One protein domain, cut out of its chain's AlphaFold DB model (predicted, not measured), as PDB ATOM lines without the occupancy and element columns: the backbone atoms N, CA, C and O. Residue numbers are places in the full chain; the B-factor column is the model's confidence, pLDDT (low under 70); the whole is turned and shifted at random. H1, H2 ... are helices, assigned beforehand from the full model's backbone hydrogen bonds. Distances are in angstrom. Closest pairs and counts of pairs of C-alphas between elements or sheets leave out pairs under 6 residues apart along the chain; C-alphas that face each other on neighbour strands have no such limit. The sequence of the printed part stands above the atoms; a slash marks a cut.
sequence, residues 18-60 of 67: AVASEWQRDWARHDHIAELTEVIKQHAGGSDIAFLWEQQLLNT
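What this domain is: This is residues 18 to 60 of the 67 residues of the protein "Hydrolase" of plant metagenome (UniProt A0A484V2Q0). The longest helix, H3, meets H2 at a corner to make a V, and H1 stands beside H2 across a gap, running the opposite way, so that the three helices form an open zigzag without a packed core. The far part of H3 with the end of the printed part, residues 53 to 60, sticks out at one side, and the loop residues 25 to 31 stand free where the backbone turns from H1 to H2. The printed part has 43 residues with three named helices in the order H1, H2, H3 and no named strand; the class is all helix. It is only just compact, close to loose, with a radius of gyration of the C-alphas of 11.0 A, and the C-alphas span 30 by 21 by 13 A along their three main axes.

How they stand to each other: H3, residues 46 to 58, and H2, residues 33 to 43, touch only at the corner by their link. Their closest C-alphas are those of Lys 41 and Asp 48, 4.5 A apart, and H3 touches H2 with residues 47 to 51 alone. The two run opposite ways at a steep tilt of 53 degrees, with their centres 12.3 A apart. H1, residues 18 to 24, is close to H2 but not clearly touching, with 2 pairs of C-alphas within 8 A. The closest C-alphas of H1 and H2 are those of Gln 24 and Ile 33, 7.6 A apart. H1 and H2 run opposite ways at a shallow tilt of 19 degrees, with their centres 11.8 A apart. H1 and H3 are apart. In H1, H2 and H3 every pair of backbone O i and N i+4 is within hydrogen-bond range.

Where its parts are: H3 has 13 residues, Gly 46 to Leu 58, and measures 18.5 A from first to last C-alpha; it ends at C-alpha 58, (166.017, -66.185, 380.528). H2 has 11 residues, Ile 33 to His 43, over 15.3 A, and begins at C-alpha 33, (180.225, -71.120, 371.338). H1 has 7 residues, Ala 18 to Gln 24, over 10.0 A, and begins at C-alpha 18, (180.626, -86.069, 372.566).

The domain as a whole: The two C-alphas farthest apart are those of Val 19 and Thr 60, at 32.7 A, and the first and last printed C-alphas, of Ala 18 and Thr 60, are 30.7 A apart. The printed part has no cut. The link from H2 to H3, 2 residues, is tight, and the link from H1 to H2, 8 residues, is short; no link is long. The mean pLDDT of the printed part is 95.1, and no printed residue is under 70.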
ATOM      1  N   ALA A  18     179.534 -85.949 371.610       95.25
ATOM      2  CA  ALA A  18     180.626 -86.069 372.566       95.25
ATOM      3  C   ALA A  18     181.961 -85.579 371.969       95.25
ATOM      4  O   ALA A  18     182.690 -84.867 372.650       95.25
ATOM      5  N   VAL A  19     182.235 -85.842 370.682       96.06
ATOM      6  CA  VAL A  19     183.404 -85.270 369.980       96.06
ATOM      7  C   VAL A  19     183.349 -83.738 369.956       96.06
ATOM      8  O   VAL A  19     184.324 -83.087 370.317       96.06
ATOM      9  N   ALA A  20     182.215 -83.153 369.560       95.81
ATOM     10  CA  ALA A  20     182.054 -81.702 369.475       95.81
ATOM     11  C   ALA A  20     182.210 -81.022 370.849       95.81
ATOM     12  O   ALA A  20     182.892 -80.004 370.966       95.81
ATOM     13  N   SER A  21     181.654 -81.626 371.903       94.00
ATOM     14  CA  SER A  21     181.825 -81.161 373.284       94.00
ATOM     15  C   SER A  21     183.276 -81.243 373.765       94.00
ATOM     16  O   SER A  21     183.716 -80.362 374.500       94.00
ATOM     17  N   GLU A  22     184.042 -82.251 373.337       95.69
ATOM     18  CA  GLU A  22     185.478 -82.347 373.634       95.69
ATOM     19  C   GLU A  22     186.322 -81.336 372.847       95.69
ATOM     20  O   GLU A  22     187.358 -80.899 373.336       95.69
ATOM     21  N   TRP A  23     185.897 -80.904 371.656       95.12
ATOM     22  CA  TRP A  23     186.564 -79.796 370.958       95.12
ATOM     23  C   TRP A  23     186.311 -78.445 371.625       95.12
ATOM     24  O   TRP A  23     187.224 -77.619 371.702       95.12
ATOM     25  N   GLN A  24     185.093 -78.223 372.129       95.31
ATOM     26  CA  GLN A  24     184.797 -77.034 372.921       95.31
ATOM     27  C   GLN A  24     185.595 -77.059 374.225       95.31
ATOM     28  O   GLN A  24     186.356 -76.120 374.472       95.31
ATOM     29  N   ARG A  25     185.454 -78.159 374.987       94.50
ATOM     30  CA  ARG A  25     186.036 -78.522 376.297       94.50
ATOM     31  C   ARG A  25     185.848 -77.499 377.417       94.50
ATOM     32  O   ARG A  25     185.399 -77.849 378.506       94.50
ATOM     33  N   ASP A  26     186.240 -76.265 377.152       95.25
ATOM     34  CA  ASP A  26     186.160 -75.102 378.015       95.25
ATOM     35  C   ASP A  26     184.979 -74.219 377.594       95.25
ATOM     36  O   ASP A  26     185.015 -73.545 376.564       95.25
ATOM     37  N   TRP A  27     183.921 -74.220 378.402       90.31
ATOM     38  CA  TRP A  27     182.721 -73.414 378.168       90.31
ATOM     39  C   TRP A  27     182.852 -71.965 378.648       90.31
ATOM     40  O   TRP A  27     181.959 -71.170 378.381       90.31
ATOM     41  N   ALA A  28     183.961 -71.597 379.302       94.69
ATOM     42  CA  ALA A  28     184.298 -70.197 379.554       94.69
ATOM     43  C   ALA A  28     184.971 -69.534 378.335       94.69
ATOM     44  O   ALA A  28     185.020 -68.307 378.244       94.69
ATOM     45  N   ARG A  29     185.473 -70.324 377.374       94.19
ATOM     46  CA  ARG A  29     186.039 -69.825 376.114       94.19
ATOM     47  C   ARG A  29     184.947 -69.662 375.060       94.19
ATOM     48  O   ARG A  29     184.442 -70.641 374.519       94.19
ATOM     49  N   HIS A  30     184.605 -68.418 374.747       95.31
ATOM     50  CA  HIS A  30     183.409 -68.106 373.962       95.31
ATOM     51  C   HIS A  30     183.623 -67.992 372.445       95.31
ATOM     52  O   HIS A  30     182.631 -67.894 371.728       95.31
ATOM     53  N   ASP A  31     184.867 -68.056 371.953       95.75
ATOM     54  CA  ASP A  31     185.230 -67.779 370.549       95.75
ATOM     55  C   ASP A  31     184.396 -68.535 369.503       95.75
ATOM     56  O   ASP A  31     184.173 -68.004 368.420       95.75
ATOM     57  N   HIS A  32     183.952 -69.761 369.819       94.94
ATOM     58  CA  HIS A  32     183.179 -70.623 368.914       94.94
ATOM     59  C   HIS A  32     181.856 -71.141 369.503       94.94
ATOM     60  O   HIS A  32     181.237 -72.052 368.947       94.94
ATOM     61  N   ILE A  33     181.423 -70.609 370.654       93.38
ATOM     62  CA  ILE A  33     180.225 -71.120 371.338       93.38
ATOM     63  C   ILE A  33     178.978 -70.892 370.488       93.38
ATOM     64  O   ILE A  33     178.154 -71.793 370.381       93.38
ATOM     65  N   ALA A  34     178.848 -69.725 369.853       93.62
ATOM     66  CA  ALA A  34     177.677 -69.413 369.039       93.62
ATOM     67  C   ALA A  34     177.564 -70.354 367.827       93.62
ATOM     68  O   ALA A  34     176.494 -70.897 367.559       93.62
ATOM     69  N   GLU A  35     178.672 -70.607 367.132       95.56
ATOM     70  CA  GLU A  35     178.724 -71.507 365.983       95.56
ATOM     71  C   GLU A  35     178.438 -72.954 366.388       95.56
ATOM     72  O   GLU A  35     177.660 -73.642 365.722       95.56
ATOM     73  N   LEU A  36     179.011 -73.418 367.504       95.19
ATOM     74  CA  LEU A  36     178.724 -74.749 368.039       95.19
ATOM     75  C   LEU A  36     177.250 -74.887 368.441       95.19
ATOM     76  O   LEU A  36     176.625 -75.910 368.152       95.19
ATOM     77  N   THR A  37     176.681 -73.862 369.074       94.62
ATOM     78  CA  THR A  37     175.263 -73.821 369.430       94.62
ATOM     79  C   THR A  37     174.376 -73.962 368.195       94.62
ATOM     80  O   THR A  37     173.412 -74.718 368.251       94.62
ATOM     81  N   GLU A  38     174.699 -73.336 367.059       96.69
ATOM     82  CA  GLU A  38     173.917 -73.519 365.827       96.69
ATOM     83  C   GLU A  38     173.952 -74.965 365.305       96.69
ATOM     84  O   GLU A  38     172.919 -75.491 364.884       96.69
ATOM     85  N   VAL A  39     175.096 -75.651 365.396       96.50
ATOM     86  CA  VAL A  39     175.199 -77.080 365.042       96.50
ATOM     87  C   VAL A  39     174.340 -77.936 365.977       96.50
ATOM     88  O   VAL A  39     173.608 -78.820 365.523       96.50
ATOM     89  N   ILE A  40     174.397 -77.671 367.286       95.44
ATOM     90  CA  ILE A  40     173.594 -78.378 368.293       95.44
ATOM     91  C   ILE A  40     172.103 -78.160 368.034       95.44
ATOM     92  O   ILE A  40     171.352 -79.136 368.023       95.44
ATOM     93  N   LYS A  41     171.689 -76.921 367.745       95.81
ATOM     94  CA  LYS A  41     170.296 -76.586 367.441       95.81
ATOM     95  C   LYS A  41     169.748 -77.410 366.275       95.81
ATOM     96  O   LYS A  41     168.653 -77.952 366.334       95.81
ATOM     97  N   GLN A  42     170.537 -77.576 365.218       96.31
ATOM     98  CA  GLN A  42     170.086 -78.275 364.012       96.31
ATOM     99  C   GLN A  42     170.121 -79.808 364.128       96.31
ATOM    100  O   GLN A  42     169.403 -80.491 363.395       96.31
ATOM    101  N   HIS A  43     170.960 -80.370 365.009       96.56
ATOM    102  CA  HIS A  43     171.314 -81.795 364.937       96.56
ATOM    103  C   HIS A  43     171.252 -82.575 366.258       96.56
ATOM    104  O   HIS A  43     171.361 -83.803 366.231       96.56
ATOM    105  N   ALA A  44     171.075 -81.923 367.412       96.19
ATOM    106  CA  ALA A  44     171.152 -82.581 368.723       96.19
ATOM    107  C   ALA A  44     169.788 -82.874 369.381       96.19
ATOM    108  O   ALA A  44     169.749 -83.330 370.531       96.19
ATOM    109  N   GLY A  45     168.675 -82.647 368.670       94.44
ATOM    110  CA  GLY A  45     167.321 -83.039 369.080       94.44
ATOM    111  C   GLY A  45     166.947 -82.528 370.473       94.44
ATOM    112  O   GLY A  45     166.739 -81.340 370.669       94.44
ATOM    113  N   GLY A  46     166.887 -83.416 371.469       95.31
ATOM    114  CA  GLY A  46     166.542 -83.035 372.846       95.31
ATOM    115  C   GLY A  46     167.447 -81.955 373.457       95.31
ATOM    116  O   GLY A  46     166.967 -81.160 374.261       95.31
ATOM    117  N   SER A  47     168.721 -81.882 373.052       93.69
ATOM    118  CA  SER A  47     169.634 -80.838 373.549       93.69
ATOM    119  C   SER A  47     169.282 -79.454 372.996       93.69
ATOM    120  O   SER A  47     169.374 -78.472 373.725       93.69
ATOM    121  N   ASP A  48     168.829 -79.380 371.739       94.06
ATOM    122  CA  ASP A  48     168.320 -78.142 371.132       94.06
ATOM    123  C   ASP A  48     167.073 -77.644 371.870       94.06
ATOM    124  O   ASP A  48     167.009 -76.493 372.300       94.06
ATOM    125  N   ILE A  49     166.115 -78.545 372.112       96.69
ATOM    126  CA  ILE A  49     164.874 -78.216 372.823       96.69
ATOM    127  C   ILE A  49     165.180 -77.622 374.202       96.69
ATOM    128  O   ILE A  49     164.607 -76.597 374.568       96.69
ATOM    129  N   ALA A  50     166.088 -78.248 374.957       96.25
ATOM    130  CA  ALA A  50     166.489 -77.752 376.269       96.25
ATOM    131  C   ALA A  50     167.135 -76.360 376.182       96.25
ATOM    132  O   ALA A  50     166.763 -75.470 376.947       96.25
ATOM    133  N   PHE A  51     168.042 -76.156 375.221       94.12
ATOM    134  CA  PHE A  51     168.711 -74.875 375.012       94.12
ATOM    135  C   PHE A  51     167.716 -73.756 374.679       94.12
ATOM    136  O   PHE A  51     167.710 -72.715 375.335       94.12
ATOM    137  N   LEU A  52     166.836 -73.965 373.697       95.19
ATOM    138  CA  LEU A  52     165.857 -72.954 373.289       95.19
ATOM    139  C   LEU A  52     164.831 -72.659 374.387       95.19
ATOM    140  O   LEU A  52     164.458 -71.500 374.575       95.19
ATOM    141  N   TRP A  53     164.409 -73.679 375.138       96.62
ATOM    142  CA  TRP A  53     163.542 -73.491 376.299       96.62
ATOM    143  C   TRP A  53     164.210 -72.624 377.377       96.62
ATOM    144  O   TRP A  53     163.590 -71.691 377.889       96.62
ATOM    145  N   GLU A  54     165.482 -72.875 377.695       96.56
ATOM    146  CA  GLU A  54     166.222 -72.073 378.674       96.56
ATOM    147  C   GLU A  54     166.405 -70.629 378.190       96.56
ATOM    148  O   GLU A  54     166.167 -69.688 378.947       96.56
ATOM    149  N   GLN A  55     166.732 -70.427 376.908       95.31
ATOM    150  CA  GLN A  55     166.800 -69.085 376.325       95.31
ATOM    151  C   GLN A  55     165.453 -68.359 376.414       95.31
ATOM    152  O   GLN A  55     165.416 -67.171 376.730       95.31
ATOM    153  N   GLN A  56     164.333 -69.047 376.187       96.38
ATOM    154  CA  GLN A  56     163.007 -68.457 376.374       96.38
ATOM    155  C   GLN A  56     162.785 -68.027 377.833       96.38
ATOM    156  O   GLN A  56     162.309 -66.917 378.079       96.38
ATOM    157  N   LEU A  57     163.145 -68.878 378.798       95.06
ATOM    158  CA  LEU A  57     163.009 -68.576 380.222       95.06
ATOM    159  C   LEU A  57     163.833 -67.339 380.609       95.06
ATOM    160  O   LEU A  57     163.297 -66.416 381.222       95.06
ATOM    161  N   LEU A  58     165.103 -67.286 380.204       94.75
ATOM    162  CA  LEU A  58     166.017 -66.185 380.528       94.75
ATOM    163  C   LEU A  58     165.606 -64.853 379.886       94.75
ATOM    164  O   LEU A  58     165.865 -63.795 380.452       94.75
ATOM    165  N   ASN A  59     164.923 -64.898 378.742       94.75
ATOM    166  CA  ASN A  59     164.402 -63.713 378.062       94.75
ATOM    167  C   ASN A  59     163.010 -63.274 378.556       94.75
ATOM    168  O   ASN A  59     162.431 -62.336 378.005       94.75
ATOM    169  N   THR A  60     162.448 -63.926 379.579       94.00
ATOM    170  CA  THR A  60     161.140 -63.545 380.130       94.00
ATOM    171  C   THR A  60     161.226 -62.167 380.810       94.00
ATOM    172  O   THR A  60     162.028 -61.996 381.732       94.00
TER     173      THR A  60